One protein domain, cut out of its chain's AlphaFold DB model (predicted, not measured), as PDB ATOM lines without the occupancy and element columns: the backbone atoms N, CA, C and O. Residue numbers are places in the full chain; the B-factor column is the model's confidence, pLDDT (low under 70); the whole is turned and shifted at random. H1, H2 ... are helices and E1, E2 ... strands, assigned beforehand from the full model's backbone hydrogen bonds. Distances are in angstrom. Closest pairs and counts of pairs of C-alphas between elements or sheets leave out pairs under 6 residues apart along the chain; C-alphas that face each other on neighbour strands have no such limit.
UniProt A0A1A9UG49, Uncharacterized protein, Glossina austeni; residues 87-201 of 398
ATOM      1  N   THR A  87     378.824 311.461 421.375       84.56
ATOM      2  CA  THR A  87     377.755 312.422 421.689       84.56
ATOM      3  C   THR A  87     377.827 313.580 420.696       84.56
ATOM      4  O   THR A  87     378.919 314.047 420.391       84.56
ATOM      5  N   THR A  88     376.678 314.025 420.199       84.75
ATOM      6  CA  THR A  88     376.544 315.161 419.264       84.75
ATOM      7  C   THR A  88     375.533 316.201 419.738       84.75
ATOM      8  O   THR A  88     375.482 317.290 419.184       84.75
ATOM      9  N   ALA A  89     374.752 315.892 420.778       83.94
ATOM     10  CA  ALA A  89     373.806 316.832 421.365       83.94
ATOM     11  C   ALA A  89     374.527 318.066 421.932       83.94
ATOM     12  O   ALA A  89     375.323 317.918 422.863       83.94
ATOM     13  N   ARG A  90     374.190 319.259 421.416       84.00
ATOM     14  CA  ARG A  90     374.808 320.556 421.783       84.00
ATOM     15  C   ARG A  90     376.333 320.562 421.640       84.00
ATOM     16  O   ARG A  90     377.060 320.866 422.579       84.00
ATOM     17  N   ILE A  91     376.813 320.133 420.481       90.31
ATOM     18  CA  ILE A  91     378.233 320.132 420.136       90.31
ATOM     19  C   ILE A  91     378.379 320.840 418.803       90.31
ATOM     20  O   ILE A  91     377.753 320.437 417.823       90.31
ATOM     21  N   ASN A  92     379.230 321.861 418.786       91.56
ATOM     22  CA  ASN A  92     379.514 322.674 417.613       91.56
ATOM     23  C   ASN A  92     380.986 322.630 417.178       91.56
ATOM     24  O   ASN A  92     381.303 323.060 416.073       91.56
ATOM     25  N   VAL A  93     381.881 322.045 417.983       92.81
ATOM     26  CA  VAL A  93     383.286 321.835 417.614       92.81
ATOM     27  C   VAL A  93     383.665 320.356 417.717       92.81
ATOM     28  O   VAL A  93     383.499 319.709 418.755       92.81
ATOM     29  N   LEU A  94     384.238 319.832 416.634       92.25
ATOM     30  CA  LEU A  94     384.796 318.488 416.515       92.25
ATOM     31  C   LEU A  94     386.280 318.581 416.142       92.25
ATOM     32  O   LEU A  94     386.638 318.901 415.009       92.25
ATOM     33  N   LEU A  95     387.160 318.266 417.092       92.12
ATOM     34  CA  LEU A  95     388.605 318.219 416.868       92.12
ATOM     35  C   LEU A  95     389.090 316.773 416.826       92.12
ATOM     36  O   LEU A  95     388.897 316.013 417.775       92.12
ATOM     37  N   MET A  96     389.768 316.393 415.751       88.44
ATOM     38  CA  MET A  96     390.495 315.127 415.684       88.44
ATOM     39  C   MET A  96     391.888 315.307 416.285       88.44
ATOM     40  O   MET A  96     392.594 316.251 415.933       88.44
ATOM     41  N   GLN A  97     392.292 314.389 417.160       87.31
ATOM     42  CA  GLN A  97     393.657 314.277 417.668       87.31
ATOM     43  C   GLN A  97     394.083 312.813 417.617       87.31
ATOM     44  O   GLN A  97     393.619 311.981 418.409       87.31
ATOM     45  N   ASP A  98     394.974 312.510 416.675       80.62
ATOM     46  CA  ASP A  98     395.256 311.148 416.235       80.62
ATOM     47  C   ASP A  98     393.927 310.395 416.025       80.62
ATOM     48  O   ASP A  98     393.034 310.870 415.328       80.62
ATOM     49  N   ASP A  99     393.754 309.247 416.672       74.12
ATOM     50  CA  ASP A  99     392.556 308.418 416.554       74.12
ATOM     51  C   ASP A  99     391.421 308.799 417.530       74.12
ATOM     52  O   ASP A  99     390.471 308.031 417.695       74.12
ATOM     53  N   ASN A 100     391.536 309.921 418.250       79.44
ATOM     54  CA  ASN A 100     390.520 310.393 419.194       79.44
ATOM     55  C   ASN A 100     389.726 311.540 418.548       79.44
ATOM     56  O   ASN A 100     390.310 312.439 417.946       79.44
ATOM     57  N   VAL A 101     388.404 311.545 418.731       84.94
ATOM     58  CA  VAL A 101     387.541 312.684 418.381       84.94
ATOM     59  C   VAL A 101     387.149 313.384 419.674       84.94
ATOM     60  O   VAL A 101     386.584 312.766 420.577       84.94
ATOM     61  N   ILE A 102     387.475 314.667 419.767       88.81
ATOM     62  CA  ILE A 102     387.170 315.536 420.896       88.81
ATOM     63  C   ILE A 102     385.999 316.411 420.472       88.81
ATOM     64  O   ILE A 102     386.127 317.253 419.587       88.81
ATOM     65  N   ALA A 103     384.856 316.174 421.102       89.81
ATOM     66  CA  ALA A 103     383.631 316.919 420.873       89.81
ATOM     67  C   ALA A 103     383.445 317.979 421.967       89.81
ATOM     68  O   ALA A 103     383.661 317.696 423.154       89.81
ATOM     69  N   ALA A 104     383.076 319.194 421.570       90.56
ATOM     70  CA  ALA A 104     382.947 320.340 422.457       90.56
ATOM     71  C   ALA A 104     381.841 321.310 422.020       90.56
ATOM     72  O   ALA A 104     381.381 321.290 420.878       90.56
ATOM     73  N   ASP A 105     381.456 322.145 422.976       91.81
ATOM     74  CA  ASP A 105     380.531 323.264 422.848       91.81
ATOM     75  C   ASP A 105     381.355 324.534 423.129       91.81
ATOM     76  O   ASP A 105     381.967 324.630 424.200       91.81
ATOM     77  N   CYS A 106     381.489 325.421 422.143       91.94
ATOM     78  CA  CYS A 106     382.387 326.582 422.163       91.94
ATOM     79  C   CYS A 106     381.720 327.799 421.505       91.94
ATOM     80  O   CYS A 106     381.245 327.691 420.379       91.94
ATOM     81  N   GLU A 107     381.774 328.976 422.131       93.38
ATOM     82  CA  GLU A 107     381.169 330.204 421.575       93.38
ATOM     83  C   GLU A 107     381.928 330.733 420.335       93.38
ATOM     84  O   GLU A 107     381.327 331.138 419.337       93.38
ATOM     85  N   ASN A 108     383.267 330.734 420.381       93.88
ATOM     86  CA  ASN A 108     384.128 331.211 419.297       93.88
ATOM     87  C   ASN A 108     385.490 330.496 419.244       93.88
ATOM     88  O   ASN A 108     385.852 329.712 420.123       93.88
ATOM     89  N   SER A 109     386.259 330.757 418.181       93.00
ATOM     90  CA  SER A 109     387.638 330.279 418.021       93.00
ATOM     91  C   SER A 109     388.576 331.390 417.551       93.00
ATOM     92  O   SER A 109     388.272 332.158 416.635       93.00
ATOM     93  N   VAL A 110     389.751 331.455 418.186       93.56
ATOM     94  CA  VAL A 110     390.733 332.535 418.028       93.56
ATOM     95  C   VAL A 110     392.103 331.965 417.664       93.56
ATOM     96  O   VAL A 110     392.632 331.092 418.351       93.56
ATOM     97  N   ALA A 111     392.700 332.483 416.592       92.12
ATOM     98  CA  ALA A 111     394.036 332.135 416.133       92.12
ATOM     99  C   ALA A 111     395.095 333.082 416.722       92.12
ATOM    100  O   ALA A 111     394.917 334.300 416.754       92.12
ATOM    101  N   PHE A 112     396.226 332.513 417.150       90.81
ATOM    102  CA  PHE A 112     397.385 333.252 417.674       90.81
ATOM    103  C   PHE A 112     398.575 333.293 416.703       90.81
ATOM    104  O   PHE A 112     399.459 334.134 416.861       90.81
ATOM    105  N   ASN A 113     398.587 332.410 415.701       89.44
ATOM    106  CA  ASN A 113     399.626 332.288 414.682       89.44
ATOM    107  C   ASN A 113     398.978 332.251 413.289       89.44
ATOM    108  O   ASN A 113     397.847 331.788 413.143       89.44
ATOM    109  N   GLU A 114     399.715 332.693 412.271       87.06
ATOM    110  CA  GLU A 114     399.338 332.568 410.858       87.06
ATOM    111  C   GLU A 114     400.228 331.535 410.146       87.06
ATOM    112  O   GLU A 114     401.459 331.585 410.242       87.06
ATOM    113  N   ALA A 115     399.607 330.617 409.404       82.06
ATOM    114  CA  ALA A 115     400.280 329.656 408.543       82.06
ATOM    115  C   ALA A 115     400.738 330.327 407.237       82.06
ATOM    116  O   ALA A 115     399.949 330.946 406.521       82.06
ATOM    117  N   ARG A 116     402.026 330.178 406.902       79.69
ATOM    118  CA  ARG A 116     402.661 330.790 405.718       79.69
ATOM    119  C   ARG A 116     403.303 329.764 404.773       79.69
ATOM    120  O   ARG A 116     404.302 330.049 404.113       79.69
ATOM    121  N   GLY A 117     402.738 328.556 404.703       74.50
ATOM    122  CA  GLY A 117     403.218 327.474 403.836       74.50
ATOM    123  C   GLY A 117     404.676 327.094 404.124       74.50
ATOM    124  O   GLY A 117     404.964 326.445 405.122       74.50
ATOM    125  N   ASN A 118     405.595 327.519 403.252       69.12
ATOM    126  CA  ASN A 118     407.033 327.221 403.336       69.12
ATOM    127  C   ASN A 118     407.835 328.174 404.249       69.12
ATOM    128  O   ASN A 118     409.056 328.025 404.379       69.12
ATOM    129  N   GLU A 119     407.193 329.197 404.812       73.25
ATOM    130  CA  GLU A 119     407.814 330.178 405.706       73.25
ATOM    131  C   GLU A 119     407.500 329.869 407.177       73.25
ATOM    132  O   GLU A 119     406.539 329.167 407.487       73.25
ATOM    133  N   HIS A 120     408.318 330.397 408.093       71.00
ATOM    134  CA  HIS A 120     408.086 330.233 409.527       71.00
ATOM    135  C   HIS A 120     406.770 330.885 409.965       71.00
ATOM    136  O   HIS A 120     406.361 331.916 409.421       71.00
ATOM    137  N   ASP A 121     406.140 330.286 410.972       71.44
ATOM    138  CA  ASP A 121     404.955 330.827 411.612       71.44
ATOM    139  C   ASP A 121     405.262 332.189 412.243       71.44
ATOM    140  O   ASP A 121     406.329 332.434 412.810       71.44
ATOM    141  N   VAL A 122     404.305 333.105 412.116       79.38
ATOM    142  CA  VAL A 122     404.388 334.428 412.731       79.38
ATOM    143  C   VAL A 122     403.282 334.526 413.762       79.38
ATOM    144  O   VAL A 122     402.106 334.333 413.446       79.38
ATOM    145  N   ARG A 123     403.667 334.848 414.999       85.62
ATOM    146  CA  ARG A 123     402.718 335.160 416.061       85.62
ATOM    147  C   ARG A 123     402.016 336.474 415.733       85.62
ATOM    148  O   ARG A 123     402.666 337.510 415.593       85.62
ATOM    149  N   ILE A 124     400.698 336.416 415.628       88.25
ATOM    150  CA  ILE A 124     399.829 337.552 415.336       88.25
ATOM    151  C   ILE A 124     399.133 338.037 416.612       88.25
ATOM    152  O   ILE A 124     399.163 337.383 417.657       88.25
ATOM    153  N   ASN A 125     398.490 339.202 416.527       87.69
ATOM    154  CA  ASN A 125     397.492 339.570 417.528       87.69
ATOM    155  C   ASN A 125     396.316 338.578 417.440       87.69
ATOM    156  O   ASN A 125     395.992 338.167 416.324       87.69
ATOM    157  N   PRO A 126     395.680 338.205 418.568       90.31
ATOM    158  CA  PRO A 126     394.609 337.210 418.569       90.31
ATOM    159  C   PRO A 126     393.487 337.613 417.607       90.31
ATOM    160  O   PRO A 126     392.908 338.690 417.761       90.31
ATOM    161  N   LEU A 127     393.204 336.768 416.615       90.94
ATOM    162  CA  LEU A 127     392.169 337.015 415.612       90.94
ATOM    163  C   LEU A 127     391.112 335.915 415.651       90.94
ATOM    164  O   LEU A 127     391.416 334.732 415.512       90.94
ATOM    165  N   GLU A 128     389.865 336.323 415.829       92.25
ATOM    166  CA  GLU A 128     388.690 335.464 415.731       92.25
ATOM    167  C   GLU A 128     388.470 335.033 414.272       92.25
ATOM    168  O   GLU A 128     388.476 335.879 413.374       92.25
ATOM    169  N   PHE A 129     388.316 333.728 414.030       91.88
ATOM    170  CA  PHE A 129     388.154 333.168 412.676       91.88
ATOM    171  C   PHE A 129     386.882 332.326 412.490       91.88
ATOM    172  O   PHE A 129     386.573 331.967 411.358       91.88
ATOM    173  N   TRP A 130     386.180 331.989 413.576       94.00
ATOM    174  CA  TRP A 130     384.953 331.188 413.574       94.00
ATOM    175  C   TRP A 130     384.118 331.473 414.833       94.00
ATOM    176  O   TRP A 130     384.685 331.730 415.905       94.00
ATOM    177  N   LYS A 131     382.792 331.386 414.696       93.62
ATOM    178  CA  LYS A 131     381.769 331.468 415.751       93.62
ATOM    179  C   LYS A 131     380.756 330.339 415.642       93.62
ATOM    180  O   LYS A 131     380.535 329.815 414.559       93.62
ATOM    181  N   GLU A 132     380.051 330.078 416.740       89.75
ATOM    182  CA  GLU A 132     378.883 329.186 416.768       89.75
ATOM    183  C   GLU A 132     377.866 329.476 415.638       89.75
ATOM    184  O   GLU A 132     377.407 328.545 414.974       89.75
ATOM    185  N   ASP A 133     377.579 330.756 415.362       88.94
ATOM    186  CA  ASP A 133     376.660 331.191 414.293       88.94
ATOM    187  C   ASP A 133     377.106 330.777 412.873       88.94
ATOM    188  O   ASP A 133     376.269 330.687 411.972       88.94
ATOM    189  N   ASP A 134     378.403 330.528 412.650       87.94
ATOM    190  CA  ASP A 134     378.939 330.160 411.332       87.94
ATOM    191  C   ASP A 134     378.644 328.688 410.970       87.94
ATOM    192  O   ASP A 134     378.767 328.308 409.806       87.94
ATOM    193  N   GLY A 135     378.254 327.852 411.942       90.12
ATOM    194  CA  GLY A 135     378.046 326.408 411.790       90.12
ATOM    195  C   GLY A 135     379.096 325.569 412.528       90.12
ATOM    196  O   GLY A 135     379.954 326.095 413.231       90.12
ATOM    197  N   HIS A 136     379.049 324.241 412.388       92.81
ATOM    198  CA  HIS A 136     379.887 323.350 413.202       92.81
ATOM    199  C   HIS A 136     381.324 323.271 412.672       92.81
ATOM    200  O   HIS A 136     381.540 322.893 411.522       92.81
ATOM    201  N   LEU A 137     382.319 323.562 413.510       93.56
ATOM    202  CA  LEU A 137     383.738 323.485 413.156       93.56
ATOM    203  C   LEU A 137     384.260 322.046 413.237       93.56
ATOM    204  O   LEU A 137     384.184 321.398 414.282       93.56
ATOM    205  N   LEU A 138     384.884 321.578 412.159       93.38
ATOM    206  CA  LEU A 138     385.596 320.305 412.088       93.38
ATOM    207  C   LEU A 138     387.063 320.561 411.712       93.38
ATOM    208  O   LEU A 138     387.339 321.216 410.710       93.38
ATOM    209  N   ALA A 139     388.018 320.066 412.502       92.75
ATOM    210  CA  ALA A 139     389.450 320.249 412.228       92.75
ATOM    211  C   ALA A 139     390.306 319.087 412.755       92.75
ATOM    212  O   ALA A 139     389.907 318.365 413.671       92.75
ATOM    213  N   ASN A 140     391.514 318.919 412.205       91.06
ATOM    214  CA  ASN A 140     392.432 317.849 412.592       91.06
ATOM    215  C   ASN A 140     393.752 318.395 413.165       91.06
ATOM    216  O   ASN A 140     394.567 318.955 412.438       91.06
ATOM    217  N   CYS A 141     394.015 318.181 414.453       90.88
ATOM    218  CA  CYS A 141     395.075 318.841 415.224       90.88
ATOM    219  C   CYS A 141     396.128 317.863 415.760       90.88
ATOM    220  O   CYS A 141     395.789 316.769 416.210       90.88
ATOM    221  N   ALA A 142     397.407 318.251 415.747       87.38
ATOM    222  CA  ALA A 142     398.488 317.405 416.265       87.38
ATOM    223  C   ALA A 142     398.455 317.272 417.800       87.38
ATOM    224  O   ALA A 142     398.805 316.228 418.348       87.38
ATOM    225  N   SER A 143     398.014 318.316 418.509       88.06
ATOM    226  CA  SER A 143     397.738 318.246 419.946       88.06
ATOM    227  C   SER A 143     396.512 319.069 420.309       88.06
ATOM    228  O   SER A 143     396.284 320.137 419.736       88.06
ATOM    229  N   VAL A 144     395.735 318.571 421.269       90.88
ATOM    230  CA  VAL A 144     394.563 319.244 421.832       90.88
ATOM    231  C   VAL A 144     394.622 319.121 423.352       90.88
ATOM    232  O   VAL A 144     394.649 318.024 423.908       90.88
ATOM    233  N   LEU A 145     394.646 320.261 424.035       91.31
ATOM    234  CA  LEU A 145     394.659 320.371 425.488       91.31
ATOM    235  C   LEU A 145     393.354 321.018 425.943       91.31
ATOM    236  O   LEU A 145     393.078 322.177 425.632       91.31
ATOM    237  N   LYS A 146     392.543 320.266 426.689       87.19
ATOM    238  CA  LYS A 146     391.325 320.780 427.320       87.19
ATOM    239  C   LYS A 146     391.662 321.302 428.716       87.19
ATOM    240  O   LYS A 146     391.897 320.514 429.629       87.19
ATOM    241  N   GLU A 147     391.688 322.622 428.868       89.38
ATOM    242  CA  GLU A 147     391.599 323.269 430.178       89.38
ATOM    243  C   GLU A 147     390.116 323.384 430.587       89.38
ATOM    244  O   GLU A 147     389.219 323.058 429.809       89.38
ATOM    245  N   SER A 148     389.839 323.815 431.821       82.00
ATOM    246  CA  SER A 148     388.481 323.794 432.391       82.00
ATOM    247  C   SER A 148     387.440 324.614 431.620       82.00
ATOM    248  O   SER A 148     386.261 324.286 431.696       82.00
ATOM    249  N   ASP A 149     387.882 325.651 430.906       88.50
ATOM    250  CA  ASP A 149     387.040 326.691 430.288       88.50
ATOM    251  C   ASP A 149     387.445 327.010 428.831       88.50
ATOM    252  O   ASP A 149     386.912 327.909 428.194       88.50
ATOM    253  N   LYS A 150     388.447 326.308 428.285       91.62
ATOM    254  CA  LYS A 150     388.968 326.549 426.929       91.62
ATOM    255  C   LYS A 150     389.670 325.315 426.376       91.62
ATOM    256  O   LYS A 150     390.222 324.500 427.121       91.62
ATOM    257  N   ILE A 151     389.718 325.223 425.053       93.25
ATOM    258  CA  ILE A 151     390.446 324.177 424.337       93.25
ATOM    259  C   ILE A 151     391.598 324.829 423.578       93.25
ATOM    260  O   ILE A 151     391.388 325.689 422.729       93.25
ATOM    261  N   ILE A 152     392.825 324.426 423.899       93.31
ATOM    262  CA  ILE A 152     394.036 324.868 423.210       93.31
ATOM    263  C   ILE A 152     394.435 323.765 422.240       93.31
ATOM    264  O   ILE A 152     394.884 322.697 422.654       93.31
ATOM    265  N   ALA A 153     394.277 324.025 420.948       92.50
ATOM    266  CA  ALA A 153     394.688 323.116 419.891       92.50
ATOM    267  C   ALA A 153     395.905 323.680 419.142       92.50
ATOM    268  O   ALA A 153     396.020 324.891 418.950       92.50
ATOM    269  N   THR A 154     396.835 322.811 418.746       89.88
ATOM    270  CA  THR A 154     398.089 323.202 418.081       89.88
ATOM    271  C   THR A 154     398.320 322.381 416.821       89.88
ATOM    272  O   THR A 154     398.112 321.165 416.850       89.88
ATOM    273  N   ASP A 155     398.835 323.034 415.775       88.00
ATOM    274  CA  ASP A 155     399.115 322.435 414.462       88.00
ATOM    275  C   ASP A 155     397.876 321.715 413.898       88.00
ATOM    276  O   ASP A 155     397.781 320.485 413.831       88.00
ATOM    277  N   CYS A 156     396.861 322.532 413.605       90.12
ATOM    278  CA  CYS A 156     395.559 322.116 413.109       90.12
ATOM    279  C   CYS A 156     395.447 322.361 411.602       90.12
ATOM    280  O   CYS A 156     395.768 323.441 411.110       90.12
ATOM    281  N   ILE A 157     394.957 321.352 410.885       90.12
ATOM    282  CA  ILE A 157     394.828 321.326 409.425       90.12
ATOM    283  C   ILE A 157     393.428 320.854 409.018       90.12
ATOM    284  O   ILE A 157     392.713 320.257 409.826       90.12
ATOM    285  N   ASN A 158     393.067 321.087 407.753       89.88
ATOM    286  CA  ASN A 158     391.771 320.723 407.163       89.88
ATOM    287  C   ASN A 158     390.588 321.279 407.980       89.88
ATOM    288  O   ASN A 158     389.672 320.542 408.339       89.88
ATOM    289  N   GLY A 159     390.632 322.572 408.324       92.00
ATOM    290  CA  GLY A 159     389.519 323.223 409.013       92.00
ATOM    291  C   GLY A 159     388.342 323.420 408.068       92.00
ATOM    292  O   GLY A 159     388.458 324.139 407.074       92.00
ATOM    293  N   THR A 160     387.208 322.814 408.390       93.31
ATOM    294  CA  THR A 160     385.971 322.901 407.615       93.31
ATOM    295  C   THR A 160     384.799 323.315 408.495       93.31
ATOM    296  O   THR A 160     384.797 323.082 409.702       93.31
ATOM    297  N   ILE A 161     383.810 323.959 407.878       93.44
ATOM    298  CA  ILE A 161     382.530 324.297 408.506       93.44
ATOM    299  C   ILE A 161     381.476 323.341 407.955       93.44
ATOM    300  O   ILE A 161     381.339 323.200 406.738       93.44
ATOM    301  N   LEU A 162     380.725 322.701 408.843       92.19
ATOM    302  CA  LEU A 162     379.566 321.885 408.510       92.19
ATOM    303  C   LEU A 162     378.280 322.684 408.739       92.19
ATOM    304  O   LEU A 162     378.152 323.417 409.721       92.19
ATOM    305  N   GLU A 163     377.290 322.459 407.879       87.62
ATOM    306  CA  GLU A 163     375.932 322.984 408.056       87.62
ATOM    307  C   GLU A 163     375.356 322.613 409.442       87.62
ATOM    308  O   GLU A 163     375.568 321.482 409.897       87.62
ATOM    309  N   PRO A 164     374.547 323.477 410.091       79.75
ATOM    310  CA  PRO A 164     374.006 323.224 411.434       79.75
ATOM    311  C   PRO A 164     373.250 321.892 411.600       79.75
ATOM    312  O   PRO A 164     373.219 321.325 412.689       79.75
ATOM    313  N   ASN A 165     372.679 321.354 410.517       81.62
ATOM    314  CA  ASN A 165     371.947 320.080 410.503       81.62
ATOM    315  C   ASN A 165     372.780 318.875 410.002       81.62
ATOM    316  O   ASN A 165     372.223 317.809 409.746       81.62
ATOM    317  N   ALA A 166     374.096 319.024 409.806       84.00
ATOM    318  CA  ALA A 166     374.959 317.961 409.279       84.00
ATOM    319  C   ALA A 166     375.288 316.861 410.307       84.00
ATOM    320  O   ALA A 166     375.547 315.714 409.928       84.00
ATOM    321  N   LEU A 167     375.287 317.200 411.601       87.38
ATOM    322  CA  LEU A 167     375.557 316.265 412.692       87.38
ATOM    323  C   LEU A 167     374.252 315.582 413.143       87.38
ATOM    324  O   LEU A 167     373.301 316.274 413.504       87.38
ATOM    325  N   PRO A 168     374.167 314.238 413.150       86.12
ATOM    326  CA  PRO A 168     372.971 313.553 413.620       86.12
ATOM    327  C   PRO A 168     372.937 313.550 415.153       86.12
ATOM    328  O   PRO A 168     373.862 313.055 415.797       86.12
ATOM    329  N   GLU A 169     371.865 314.076 415.741       85.19
ATOM    330  CA  GLU A 169     371.633 314.068 417.189       85.19
ATOM    331  C   GLU A 169     370.867 312.813 417.663       85.19
ATOM    332  O   GLU A 169     370.079 312.243 416.903       85.19
ATOM    333  N   PRO A 170     371.032 312.372 418.929       84.12
ATOM    334  CA  PRO A 170     371.938 312.903 419.957       84.12
ATOM    335  C   PRO A 170     373.302 312.185 420.009       84.12
ATOM    336  O   PRO A 170     374.132 312.490 420.871       84.12
ATOM    337  N   PHE A 171     373.523 311.204 419.127       87.38
ATOM    338  CA  PHE A 171     374.779 310.471 418.988       87.38
ATOM    339  C   PHE A 171     375.056 310.101 417.525       87.38
ATOM    340  O   PHE A 171     374.135 309.786 416.772       87.38
ATOM    341  N   MET A 172     376.340 310.034 417.166       87.12
ATOM    342  CA  MET A 172     376.820 309.493 415.894       87.12
ATOM    343  C   MET A 172     377.803 308.334 416.098       87.12
ATOM    344  O   MET A 172     378.519 308.266 417.099       87.12
ATOM    345  N   ASN A 173     377.871 307.436 415.119       82.44
ATOM    346  CA  ASN A 173     378.836 306.335 415.092       82.44
ATOM    347  C   ASN A 173     380.129 306.770 414.377       82.44
ATOM    348  O   ASN A 173     380.085 307.602 413.472       82.44
ATOM    349  N   PHE A 174     381.271 306.140 414.679       78.31
ATOM    350  CA  PHE A 174     382.563 306.471 414.045       78.31
ATOM    351  C   PHE A 174     382.530 306.429 412.500       78.31
ATOM    352  O   PHE A 174     383.050 307.323 411.842       78.31
ATOM    353  N   THR A 175     381.832 305.459 411.899       78.69
ATOM    354  CA  THR A 175     381.634 305.377 410.436       78.69
ATOM    355  C   THR A 175     380.828 306.553 409.870       78.69
ATOM    356  O   THR A 175     381.042 306.972 408.737       78.69
ATOM    357  N   GLN A 176     379.883 307.103 410.643       83.94
ATOM    358  CA  GLN A 176     379.137 308.294 410.228       83.94
ATOM    359  C   GLN A 176     380.013 309.543 410.316       83.94
ATOM    360  O   GLN A 176     379.930 310.371 409.417       83.94
ATOM    361  N   PHE A 177     380.856 309.640 411.349       86.62
ATOM    362  CA  PHE A 177     381.831 310.715 411.509       86.62
ATOM    363  C   PHE A 177     382.822 310.771 410.335       86.62
ATOM    364  O   PHE A 177     382.946 311.820 409.712       86.62
ATOM    365  N   TRP A 178     383.450 309.648 409.961       83.94
ATOM    366  CA  TRP A 178     384.382 309.617 408.822       83.94
ATOM    367  C   TRP A 178     383.727 310.022 407.503       83.94
ATOM    368  O   TRP A 178     384.262 310.868 406.798       83.94
ATOM    369  N   ARG A 179     382.520 309.522 407.220       86.19
ATOM    370  CA  ARG A 179     381.738 309.943 406.049       86.19
ATOM    371  C   ARG A 179     381.452 311.453 406.049       86.19
ATOM    372  O   ARG A 179     381.442 312.060 404.984       86.19
ATOM    373  N   ILE A 180     381.196 312.062 407.211       88.50
ATOM    374  CA  ILE A 180     381.008 313.519 407.331       88.50
ATOM    375  C   ILE A 180     382.332 314.248 407.062       88.50
ATOM    376  O   ILE A 180     382.338 315.174 406.259       88.50
ATOM    377  N   TYR A 181     383.444 313.790 407.644       87.44
ATOM    378  CA  TYR A 181     384.783 314.343 407.409       87.44
ATOM    379  C   TYR A 181     385.190 314.276 405.925       87.44
ATOM    380  O   TYR A 181     385.579 315.286 405.350       87.44
ATOM    381  N   GLU A 182     385.000 313.135 405.257       84.69
ATOM    382  CA  GLU A 182     385.255 312.966 403.815       84.69
ATOM    383  C   GLU A 182     384.356 313.840 402.924       84.69
ATOM    384  O   GLU A 182     384.775 314.261 401.847       84.69
ATOM    385  N   THR A 183     383.123 314.122 403.360       88.12
ATOM    386  CA  THR A 183     382.172 314.977 402.623       88.12
ATOM    387  C   THR A 183     382.369 316.470 402.937       88.12
ATOM    388  O   THR A 183     381.822 317.325 402.240       88.12
ATOM    389  N   SER A 184     383.142 316.814 403.972       86.56
ATOM    390  CA  SER A 184     383.387 318.201 404.375       86.56
ATOM    391  C   SER A 184     384.385 318.878 403.426       86.56
ATOM    392  O   SER A 184     385.587 318.629 403.455       86.56
ATOM    393  N   LEU A 185     383.864 319.720 402.529       83.38
ATOM    394  CA  LEU A 185     384.642 320.406 401.484       83.38
ATOM    395  C   LEU A 185     384.658 321.935 401.640       83.38
ATOM    396  O   LEU A 185     385.370 322.621 400.911       83.38
ATOM    397  N   THR A 186     383.868 322.469 402.568       90.12
ATOM    398  CA  THR A 186     383.687 323.893 402.875       90.12
ATOM    399  C   THR A 186     384.764 324.365 403.857       90.12
ATOM    400  O   THR A 186     384.646 324.081 405.050       90.12
ATOM    401  N   PRO A 187     385.830 325.064 403.414       89.94
ATOM    402  CA  PRO A 187     386.906 325.482 404.306       89.94
ATOM    403  C   PRO A 187     386.432 326.589 405.252       89.94
ATOM    404  O   PRO A 187     385.782 327.538 404.818       89.94
ATOM    405  N   VAL A 188     386.834 326.511 406.521       90.75
ATOM    406  CA  VAL A 188     386.576 327.561 407.528       90.75
ATOM    407  C   VAL A 188     387.242 328.889 407.160       90.75
ATOM    408  O   VAL A 188     386.697 329.961 407.393       90.75
ATOM    409  N   ASP A 189     388.409 328.823 406.519       87.06
ATOM    410  CA  ASP A 189     389.149 329.987 406.050       87.06
ATOM    411  C   ASP A 189     389.474 329.845 404.561       87.06
ATOM    412  O   ASP A 189     390.373 329.100 404.156       87.06
ATOM    413  N   VAL A 190     388.762 330.614 403.735       85.25
ATOM    414  CA  VAL A 190     388.959 330.690 402.277       85.25
ATOM    415  C   VAL A 190     390.371 331.173 401.912       85.25
ATOM    416  O   VAL A 190     390.888 330.822 400.855       85.25
ATOM    417  N   LYS A 191     391.028 331.957 402.780       86.31
ATOM    418  CA  LYS A 191     392.409 332.429 402.583       86.31
ATOM    419  C   LYS A 191     393.458 331.448 403.112       86.31
ATOM    420  O   LYS A 191     394.638 331.680 402.863       86.31
ATOM    421  N   GLN A 192     393.045 330.374 403.793       85.81
ATOM    422  CA  GLN A 192     393.909 329.282 404.260       85.81
ATOM    423  C   GLN A 192     395.073 329.763 405.158       85.81
ATOM    424  O   GLN A 192     396.177 329.227 405.100       85.81
ATOM    425  N   LYS A 193     394.824 330.792 405.976       87.06
ATOM    426  CA  LYS A 193     395.772 331.439 406.894       87.06
ATOM    427  C   LYS A 193     395.794 330.797 408.280       87.06
ATOM    428  O   LYS A 193     396.856 330.754 408.892       87.06
ATOM    429  N   PHE A 194     394.654 330.323 408.787       88.31
ATOM    430  CA  PHE A 194     394.556 329.816 410.170       88.31
ATOM    431  C   PHE A 194     394.432 328.296 410.257       88.31
ATOM    432  O   PHE A 194     395.146 327.667 411.031       88.31
ATOM    433  N   LEU A 195     393.564 327.707 409.432       90.25
ATOM    434  CA  LEU A 195     393.345 326.260 409.353       90.25
ATOM    435  C   LEU A 195     393.498 325.773 407.900       90.25
ATOM    436  O   LEU A 195     392.511 325.407 407.258       90.25
ATOM    437  N   PRO A 196     394.721 325.818 407.341       90.00
ATOM    438  CA  PRO A 196     394.986 325.404 405.968       90.00
ATOM    439  C   PRO A 196     394.717 323.913 405.738       90.00
ATOM    440  O   PRO A 196     394.904 323.062 406.611       90.00
ATOM    441  N   ASN A 197     394.358 323.581 404.504       88.19
ATOM    442  CA  ASN A 197     394.278 322.213 404.022       88.19
ATOM    443  C   ASN A 197     395.683 321.607 403.899       88.19
ATOM    444  O   ASN A 197     396.616 322.258 403.423       88.19
ATOM    445  N   GLN A 198     395.815 320.327 404.249       85.44
ATOM    446  CA  GLN A 198     397.064 319.560 404.226       85.44
ATOM    447  C   GLN A 198     397.809 319.694 402.889       85.44
ATOM    448  O   GLN A 198     399.016 319.917 402.872       85.44
ATOM    449  N   ALA A 199     397.083 319.657 401.765       83.44
ATOM    450  CA  ALA A 199     397.646 319.801 400.422       83.44
ATOM    451  C   ALA A 199     398.401 321.128 400.190       83.44
ATOM    452  O   ALA A 199     399.352 321.144 399.416       83.44
ATOM    453  N   ASN A 200     398.014 322.216 400.867       83.69
ATOM    454  CA  ASN A 200     398.667 323.528 400.758       83.69
ATOM    455  C   ASN A 200     399.935 323.639 401.634       83.69
ATOM    456  O   ASN A 200     400.768 324.514 401.414       83.69
ATOM    457  N   LEU A 201     400.090 322.753 402.625       82.06
ATOM    458  CA  LEU A 201     401.278 322.663 403.484       82.06
ATOM    459  C   LEU A 201     402.305 321.625 402.996       82.06
ATOM    460  O   LEU A 201     403.436 321.601 403.483       82.06
TER     461      LEU A 201
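AT A GLANCE: This is residues 87 to 201 of the 398 residues of an uncharacterized protein of Glossina austeni (UniProt A0A1A9UG49). A twisted sheet of four strands, whose long hairpin E5 and E6 bends sharply partway along, is joined by a separate two-stranded hairpin, E3 and E4, set off on the E6 side. H1 lies over one face of the larger sheet, and a long link without a named element runs from it past E6 to the short H2. The 115 printed residues hold six named strands and then two named helices, E1 E2 E3 E4 E5 E6 H1 H2. The larger sheet has the order E2 E1 E5 E6 and is mixed, and the class is mixed, helices and strands. The whole is compact, with a radius of gyration of the C-alphas of 13.7 A and spans of 41 by 32 by 26 A.

HOW THE PARTS SIT: E1, residues 93 to 97, and E2, residues 100 to 104, form an antiparallel hairpin, with N 95 and O 102 within hydrogen-bond range at 2.9 A. E3, residues 108 to 114, and E4, residues 122 to 131, form another, with N 111 and O 127 at 2.8 A; E4 bends by 75 degrees at residue 125. E5, residues 136 to 146, is the parallel neighbour of E1, with N 96 and O 139 at 2.9 A. With E6, residues 151 to 162, it forms an antiparallel hairpin, N 138 and O 160 being 2.9 A apart. E5 bends by 116 degrees at residue 142 and E6 by 115 degrees at residue 155. E3 and E6 are near each other, with 6 pairs of C-alphas within 10 A, while E3 is apart from E1 and E5. H1, residues 174 to 183, is on the larger sheet at a height of 9.9 A, over E5 and only just over E1, where 3 of its C-alphas fall. On the local plane it stands at 58 degrees to E5, only just slantwise to the strands. The closest C-alphas of E5 and H1 are those of Leu 138 and Tyr 181, 7.6 A apart. H2, residues 198 to 201, only grazes the sheet; its closest C-alpha to E6 is that of Gln 198, 5.9 A from that of Ile 157. In H1 every O i to N i+4 pair is within hydrogen-bond range; H2 is too short for such a pair.

IN THESE COORDINATES: E1 begins at C-alpha 93, (383.286, 321.835, 417.614). E4 is 23.0 A long, E5 18.4 A and E6 19.3 A, ending at C-alpha 162, (379.566, 321.885, 408.510). H1 is 14.2 A long, and H2 ends at C-alpha 201, (401.278, 322.663, 403.484).

THE WHOLE: The two C-alphas farthest apart are those of Glu 119 and Pro 170, at 42.3 A. The printed part has no cut. The links E6 to H1 and H1 to H2 are long. Mean pLDDT of the printed part is 87.3, and residue 118 is under 70.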